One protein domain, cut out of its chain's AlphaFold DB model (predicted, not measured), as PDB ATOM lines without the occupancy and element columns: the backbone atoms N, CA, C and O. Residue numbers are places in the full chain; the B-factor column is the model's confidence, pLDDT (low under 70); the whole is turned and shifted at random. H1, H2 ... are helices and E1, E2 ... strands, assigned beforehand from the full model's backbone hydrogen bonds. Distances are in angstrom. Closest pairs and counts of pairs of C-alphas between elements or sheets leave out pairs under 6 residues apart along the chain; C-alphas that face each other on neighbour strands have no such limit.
ATOM      1  N   ASP A  63     197.628 195.715 136.309       67.94
ATOM      2  CA  ASP A  63     196.941 195.484 135.034       67.94
ATOM      3  C   ASP A  63     197.847 194.818 133.980       67.94
ATOM      4  O   ASP A  63     197.427 193.901 133.268       67.94
ATOM      5  N   HIS A  64     199.125 195.191 133.928       78.81
ATOM      6  CA  HIS A  64     200.124 194.587 133.045       78.81
ATOM      7  C   HIS A  64     200.686 193.265 133.573       78.81
ATOM      8  O   HIS A  64     201.149 192.424 132.793       78.81
ATOM      9  N   ARG A  65     200.628 193.036 134.890       84.31
ATOM     10  CA  ARG A  65     201.176 191.837 135.534       84.31
ATOM     11  C   ARG A  65     200.467 190.561 135.090       84.31
ATOM     12  O   ARG A  65     201.121 189.534 134.887       84.31
ATOM     13  N   TYR A  66     199.145 190.611 134.912       83.62
ATOM     14  CA  TYR A  66     198.383 189.469 134.400       83.62
ATOM     15  C   TYR A  66     198.833 189.091 132.984       83.62
ATOM     16  O   TYR A  66     199.208 187.942 132.741       83.62
ATOM     17  N   ALA A  67     198.870 190.068 132.075       84.88
ATOM     18  CA  ALA A  67     199.281 189.861 130.691       84.88
ATOM     19  C   ALA A  67     200.731 189.364 130.582       84.88
ATOM     20  O   ALA A  67     201.002 188.404 129.863       84.88
ATOM     21  N   TYR A  68     201.654 189.946 131.351       87.56
ATOM     22  CA  TYR A  68     203.044 189.492 131.411       87.56
ATOM     23  C   TYR A  68     203.162 188.026 131.855       87.56
ATOM     24  O   TYR A  68     203.843 187.222 131.213       87.56
ATOM     25  N   ASN A  69     202.453 187.640 132.922       86.12
ATOM     26  CA  ASN A  69     202.430 186.252 133.390       86.12
ATOM     27  C   ASN A  69     201.840 185.300 132.348       86.12
ATOM     28  O   ASN A  69     202.313 184.167 132.214       86.12
ATOM     29  N   LEU A  70     200.824 185.749 131.612       84.94
ATOM     30  CA  LEU A  70     200.218 184.977 130.539       84.94
ATOM     31  C   LEU A  70     201.228 184.741 129.406       84.94
ATOM     32  O   LEU A  70     201.467 183.591 129.058       84.94
ATOM     33  N   ILE A  71     201.927 185.782 128.934       86.56
ATOM     34  CA  ILE A  71     203.016 185.667 127.941       86.56
ATOM     35  C   ILE A  71     204.122 184.722 128.431       86.56
ATOM     36  O   ILE A  71     204.651 183.925 127.658       86.56
ATOM     37  N   LYS A  72     204.481 184.770 129.718       85.62
ATOM     38  CA  LYS A  72     205.514 183.897 130.298       85.62
ATOM     39  C   LYS A  72     205.105 182.419 130.257       85.62
ATOM     40  O   LYS A  72     205.935 181.564 129.955       85.62
ATOM     41  N   ARG A  73     203.834 182.117 130.545       84.69
ATOM     42  CA  ARG A  73     203.304 180.745 130.666       84.69
ATOM     43  C   ARG A  73     202.843 180.143 129.343       84.69
ATOM     44  O   ARG A  73     202.949 178.934 129.164       84.69
ATOM     45  N   SER A  74     202.342 180.957 128.422       84.38
ATOM     46  CA  SER A  74     201.781 180.510 127.146       84.38
ATOM     47  C   SER A  74     202.106 181.492 126.027       84.38
ATOM     48  O   SER A  74     202.386 182.667 126.257       84.38
ATOM     49  N   SER A  75     202.162 180.994 124.796       84.81
ATOM     50  CA  SER A  75     202.269 181.845 123.609       84.81
ATOM     51  C   SER A  75     200.859 182.204 123.135       84.81
ATOM     52  O   SER A  75     199.982 181.338 123.204       84.81
ATOM     53  N   PRO A  76     200.607 183.458 122.726       87.75
ATOM     54  CA  PRO A  76     199.356 183.791 122.057       87.75
ATOM     55  C   PRO A  76     199.267 183.031 120.726       87.75
ATOM     56  O   PRO A  76     200.288 182.782 120.089       87.75
ATOM     57  N   ASP A  77     198.049 182.687 120.306       87.69
ATOM     58  CA  ASP A  77     197.804 182.089 118.989       87.69
ATOM     59  C   ASP A  77     198.124 183.111 117.885       87.69
ATOM     60  O   ASP A  77     198.660 182.764 116.836       87.69
ATOM     61  N   PHE A  78     197.808 184.386 118.136       87.88
ATOM     62  CA  PHE A  78     198.233 185.519 117.322       87.88
ATOM     63  C   PHE A  78     198.156 186.830 118.114       87.88
ATOM     64  O   PHE A  78     197.545 186.923 119.182       87.88
ATOM     65  N   VAL A  79     198.781 187.864 117.563       90.06
ATOM     66  CA  VAL A  79     198.850 189.207 118.142       90.06
ATOM     67  C   VAL A  79     198.317 190.208 117.126       90.06
ATOM     68  O   VAL A  79     198.532 190.039 115.926       90.06
ATOM     69  N   GLN A  80     197.591 191.230 117.579       90.25
ATOM     70  CA  GLN A  80     196.992 192.211 116.675       90.25
ATOM     71  C   GLN A  80     197.048 193.643 117.206       90.25
ATOM     72  O   GLN A  80     196.990 193.896 118.410       90.25
ATOM     73  N   ILE A  81     197.116 194.587 116.269       93.62
ATOM     74  CA  ILE A  81     196.971 196.019 116.527       93.62
ATOM     75  C   ILE A  81     195.553 196.408 116.125       93.62
ATOM     76  O   ILE A  81     195.184 196.297 114.956       93.62
ATOM     77  N   VAL A  82     194.765 196.891 117.079       92.06
ATOM     78  CA  VAL A  82     193.407 197.367 116.828       92.06
ATOM     79  C   VAL A  82     193.435 198.883 116.702       92.06
ATOM     80  O   VAL A  82     193.821 199.594 117.632       92.06
ATOM     81  N   THR A  83     193.024 199.376 115.537       92.81
ATOM     82  CA  THR A  83     192.874 200.808 115.267       92.81
ATOM     83  C   THR A  83     191.396 201.104 115.063       92.81
ATOM     84  O   THR A  83     190.756 200.549 114.176       92.81
ATOM     85  N   THR A  84     190.853 201.966 115.910       90.44
ATOM     86  CA  THR A  84     189.493 202.510 115.821       90.44
ATOM     87  C   THR A  84     189.582 203.994 115.458       90.44
ATOM     88  O   THR A  84     190.651 204.581 115.644       90.44
ATOM     89  N   PRO A  85     188.491 204.645 115.015       93.12
ATOM     90  CA  PRO A  85     188.514 206.078 114.702       93.12
ATOM     91  C   PRO A  85     189.011 206.973 115.850       93.12
ATOM     92  O   PRO A  85     189.489 208.073 115.601       93.12
ATOM     93  N   PHE A  86     188.928 206.498 117.099       90.62
ATOM     94  CA  PHE A  86     189.241 207.279 118.299       90.62
ATOM     95  C   PHE A  86     190.415 206.734 119.119       90.62
ATOM     96  O   PHE A  86     190.841 207.373 120.077       90.62
ATOM     97  N   SER A  87     190.929 205.542 118.810       91.50
ATOM     98  CA  SER A  87     191.974 204.926 119.628       91.50
ATOM     99  C   SER A  87     192.760 203.852 118.892       91.50
ATOM    100  O   SER A  87     192.238 203.164 118.013       91.50
ATOM    101  N   LYS A  88     194.009 203.669 119.318       91.62
ATOM    102  CA  LYS A  88     194.881 202.575 118.899       91.62
ATOM    103  C   LYS A  88     195.302 201.783 120.128       91.62
ATOM    104  O   LYS A  88     195.730 202.375 121.117       91.62
ATOM    105  N   TYR A  89     195.188 200.462 120.072       91.75
ATOM    106  CA  TYR A  89     195.631 199.591 121.154       91.75
ATOM    107  C   TYR A  89     196.075 198.215 120.653       91.75
ATOM    108  O   TYR A  89     195.855 197.858 119.497       91.75
ATOM    109  N   TYR A  90     196.732 197.457 121.528       92.94
ATOM    110  CA  TYR A  90     197.331 196.164 121.212       92.94
ATOM    111  C   TYR A  90     196.570 195.047 121.919       92.94
ATOM    112  O   TYR A  90     196.188 195.199 123.082       92.94
ATOM    113  N   GLU A  91     196.358 193.930 121.231       91.81
ATOM    114  CA  GLU A  91     195.699 192.749 121.786       91.81
ATOM    115  C   GLU A  91     196.517 191.483 121.540       91.81
ATOM    116  O   GLU A  91     197.057 191.257 120.454       91.81
ATOM    117  N   LEU A  92     196.540 190.628 122.558       91.12
ATOM    118  CA  LEU A  92     196.993 189.248 122.468       91.12
ATOM    119  C   LEU A  92     195.770 188.344 122.397       91.12
ATOM    120  O   LEU A  92     194.864 188.472 123.229       91.12
ATOM    121  N   VAL A  93     195.750 187.425 121.434       89.94
ATOM    122  CA  VAL A  93     194.666 186.454 121.292       89.94
ATOM    123  C   VAL A  93     195.176 185.068 121.639       89.94
ATOM    124  O   VAL A  93     196.140 184.575 121.065       89.94
ATOM    125  N   TYR A  94     194.512 184.449 122.606       88.50
ATOM    126  CA  TYR A  94     194.800 183.102 123.081       88.50
ATOM    127  C   TYR A  94     193.684 182.135 122.670       88.50
ATOM    128  O   TYR A  94     192.638 182.539 122.141       88.50
ATOM    129  N   LYS A  95     193.888 180.854 122.997       83.56
ATOM    130  CA  LYS A  95     192.908 179.784 122.791       83.56
ATOM    131  C   LYS A  95     191.518 180.190 123.284       83.56
ATOM    132  O   LYS A  95     191.369 180.934 124.252       83.56
ATOM    133  N   ASN A  96     190.492 179.680 122.607       83.94
ATOM    134  CA  ASN A  96     189.082 180.021 122.832       83.94
ATOM    135  C   ASN A  96     188.730 181.492 122.542       83.94
ATOM    136  O   ASN A  96     187.724 181.991 123.037       83.94
ATOM    137  N   ARG A  97     189.531 182.184 121.715       83.94
ATOM    138  CA  ARG A  97     189.325 183.593 121.330       83.94
ATOM    139  C   ARG A  97     189.376 184.565 122.513       83.94
ATOM    140  O   ARG A  97     188.816 185.657 122.430       83.94
ATOM    141  N   MET A  98     190.048 184.187 123.599       87.50
ATOM    142  CA  MET A  98     190.276 185.092 124.720       87.50
ATOM    143  C   MET A  98     191.209 186.217 124.269       87.50
ATOM    144  O   MET A  98     192.304 185.952 123.771       87.50
ATOM    145  N   LYS A  99     190.768 187.465 124.446       90.00
ATOM    146  CA  LYS A  99     191.515 188.664 124.060       90.00
ATOM    147  C   LYS A  99     191.996 189.396 125.300       90.00
ATOM    148  O   LYS A  99     191.208 189.654 126.206       90.00
ATOM    149  N   VAL A 100     193.274 189.751 125.319       89.25
ATOM    150  CA  VAL A 100     193.882 190.528 126.401       89.25
ATOM    151  C   VAL A 100     194.467 191.795 125.805       89.25
ATOM    152  O   VAL A 100     195.366 191.729 124.967       89.25
ATOM    153  N   LYS A 101     193.950 192.949 126.230       90.06
ATOM    154  CA  LYS A 101     194.502 194.255 125.864       90.06
ATOM    155  C   LYS A 101     195.818 194.469 126.610       90.06
ATOM    156  O   LYS A 101     195.877 194.244 127.815       90.06
ATOM    157  N   VAL A 102     196.857 194.893 125.899       89.25
ATOM    158  CA  VAL A 102     198.212 195.043 126.448       89.25
ATOM    159  C   VAL A 102     198.877 196.342 126.000       89.25
ATOM    160  O   VAL A 102     198.433 196.994 125.052       89.25
ATOM    161  N   SER A 103     199.956 196.721 126.687       87.69
ATOM    162  CA  SER A 103     200.845 197.801 126.256       87.69
ATOM    163  C   SER A 103     201.663 197.404 125.021       87.69
ATOM    164  O   SER A 103     201.808 196.220 124.701       87.69
ATOM    165  N   ALA A 104     202.239 198.401 124.345       87.06
ATOM    166  CA  ALA A 104     203.137 198.179 123.212       87.06
ATOM    167  C   ALA A 104     204.351 197.312 123.594       87.06
ATOM    168  O   ALA A 104     204.759 196.449 122.822       87.06
ATOM    169  N   ASP A 105     204.889 197.493 124.803       84.81
ATOM    170  CA  ASP A 105     206.055 196.740 125.279       84.81
ATOM    171  C   ASP A 105     205.743 195.249 125.437       84.81
ATOM    172  O   ASP A 105     206.504 194.395 124.983       84.81
ATOM    173  N   LEU A 106     204.587 194.922 126.026       86.38
ATOM    174  CA  LEU A 106     204.135 193.536 126.170       86.38
ATOM    175  C   LEU A 106     203.746 192.914 124.826       86.38
ATOM    176  O   LEU A 106     203.980 191.726 124.608       86.38
ATOM    177  N   TYR A 107     203.192 193.714 123.913       88.94
ATOM    178  CA  TYR A 107     202.937 193.291 122.541       88.94
ATOM    179  C   TYR A 107     204.238 192.896 121.829       88.94
ATOM    180  O   TYR A 107     204.339 191.780 121.321       88.94
ATOM    181  N   ASN A 108     205.266 193.744 121.874       85.75
ATOM    182  CA  ASN A 108     206.569 193.445 121.274       85.75
ATOM    183  C   ASN A 108     207.209 192.199 121.907       85.75
ATOM    184  O   ASN A 108     207.639 191.295 121.193       85.75
ATOM    185  N   LEU A 109     207.159 192.084 123.241       84.25
ATOM    186  CA  LEU A 109     207.655 190.907 123.962       84.25
ATOM    187  C   LEU A 109     206.992 189.601 123.489       84.25
ATOM    188  O   LEU A 109     207.634 188.552 123.460       84.25
ATOM    189  N   SER A 110     205.706 189.654 123.139       83.88
ATOM    190  CA  SER A 110     204.959 188.483 122.681       83.88
ATOM    191  C   SER A 110     205.290 188.064 121.243       83.88
ATOM    192  O   SER A 110     205.272 186.867 120.962       83.88
ATOM    193  N   ILE A 111     205.645 189.011 120.363       82.12
ATOM    194  CA  ILE A 111     206.072 188.730 118.980       82.12
ATOM    195  C   ILE A 111     207.425 188.022 118.968       82.12
ATOM    196  O   ILE A 111     207.618 187.046 118.246       82.12
ATOM    197  N   ASP A 112     208.355 188.494 119.795       70.94
ATOM    198  CA  ASP A 112     209.729 187.989 119.818       70.94
ATOM    199  C   ASP A 112     209.873 186.658 120.569       70.94
ATOM    200  O   ASP A 112     210.971 186.092 120.676       70.94
ATOM    201  N   LYS A 113     208.765 186.121 121.093       70.00
ATOM    202  CA  LYS A 113     208.749 184.859 121.822       70.00
ATOM    203  C   LYS A 113     208.950 183.691 120.856       70.00
ATOM    204  O   LYS A 113     208.003 183.072 120.380       70.00
ATOM    205  N   LYS A 114     210.213 183.338 120.607       61.19
ATOM    206  CA  LYS A 114     210.560 182.094 119.910       61.19
ATOM    207  C   LYS A 114     210.007 180.904 120.691       61.19
ATOM    208  O   LYS A 114     210.384 180.680 121.844       61.19
ATOM    209  N   GLU A 115     209.154 180.110 120.052       59.50
ATOM    210  CA  GLU A 115     208.794 178.794 120.566       59.50
ATOM    211  C   GLU A 115     210.038 177.907 120.542       59.50
ATOM    212  O   GLU A 115     210.456 177.396 119.503       59.50
ATOM    213  N   ILE A 116     210.661 177.723 121.703       55.56
ATOM    214  CA  ILE A 116     211.651 176.666 121.868       55.56
ATOM    215  C   ILE A 116     210.858 175.360 121.866       55.56
ATOM    216  O   ILE A 116     210.316 174.959 122.898       55.56
ATOM    217  N   LYS A 117     210.761 174.708 120.702       47.69
ATOM    218  CA  LYS A 117     210.271 173.331 120.617       47.69
ATOM    219  C   LYS A 117     211.210 172.461 121.446       47.69
ATOM    220  O   LYS A 117     212.324 172.156 121.029       47.69
ATOM    221  N   ARG A 118     210.780 172.105 122.656       46.22
ATOM    222  CA  ARG A 118     211.394 171.009 123.403       46.22
ATOM    223  C   ARG A 118     210.948 169.732 122.705       46.22
ATOM    224  O   ARG A 118     209.788 169.353 122.829       46.22
ATOM    225  N   ASN A 119     211.841 169.139 121.919       37.91
ATOM    226  CA  ASN A 119     211.671 167.757 121.486       37.91
ATOM    227  C   ASN A 119     211.770 166.906 122.759       37.91
ATOM    228  O   ASN A 119     212.841 166.862 123.369       37.91
ATOM    229  N   TYR A 120     210.636 166.370 123.204       42.84
ATOM    230  CA  TYR A 120     210.574 165.334 124.234       42.84
ATOM    231  C   TYR A 120     210.734 163.968 123.578       42.84
ATOM    232  O   TYR A 120     210.216 163.814 122.447       42.84
TER     233      TYR A 120
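This is residues 63 to 120 of the 120 residues of an uncharacterized protein of Gillisia sp. Hel1_33_143 (UniProt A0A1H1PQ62). A strongly twisted antiparallel sheet has helices H1 and H2 on one face; at one end its hairpin tip, residues 83 to 88, sticks out, and at the other a tail, residues 112 to 120, runs off. The 58 printed residues are mixed, H1 E1 E2 E3 H2 along the chain, sheet order E1 - E2 - E3. The whole is only just compact, close to loose, with a radius of gyration of the C-alphas of 12.2 A and spans of 47 by 20 by 19 A.

Start at E1, residues 78 to 84, E2, 87 to 94, and E3, 98 to 102: a meander, each strand the antiparallel neighbour of the one before. Look for N 80 and O 91, then N 92 and O 100, each pair 2.9 A apart, within hydrogen-bond range. H2, residues 104 to 111, is on the sheet, its height over the sheet 8.3 A; its closest C-alphas to E2 are Tyr 107 and Tyr 90, 6.4 A. H1, residues 63 to 73, is on it too, in two layers, helices on one face; its closest C-alphas to E3 are Ala 67 and Val 102, 6.8 A. H1 and H2 only just touch, with 3 pairs of C-alphas within 8 A, the closest Ile 71 and Ser 110, 6.3 A; they run the same way at a shallow tilt of 11 degrees. Every O i to N i+4 pair is within hydrogen-bond range in H2, 6 of 7 in H1.

Find C-alpha 63 at (196.941, 195.484, 135.034); H1 runs 16.6 A from there. E1 spans 19.2 A, E2 22.3 A, E3 12.8 A; H2, 10.8 A, ends at C-alpha 111 (206.072, 188.730, 118.980).

The two C-alphas farthest apart, Phe 86 and Tyr 120, are 47.4 A apart. The printed part has no cut, and its four links are tight. Look for pLDDT under 70 at residues 63 and 114 to 120.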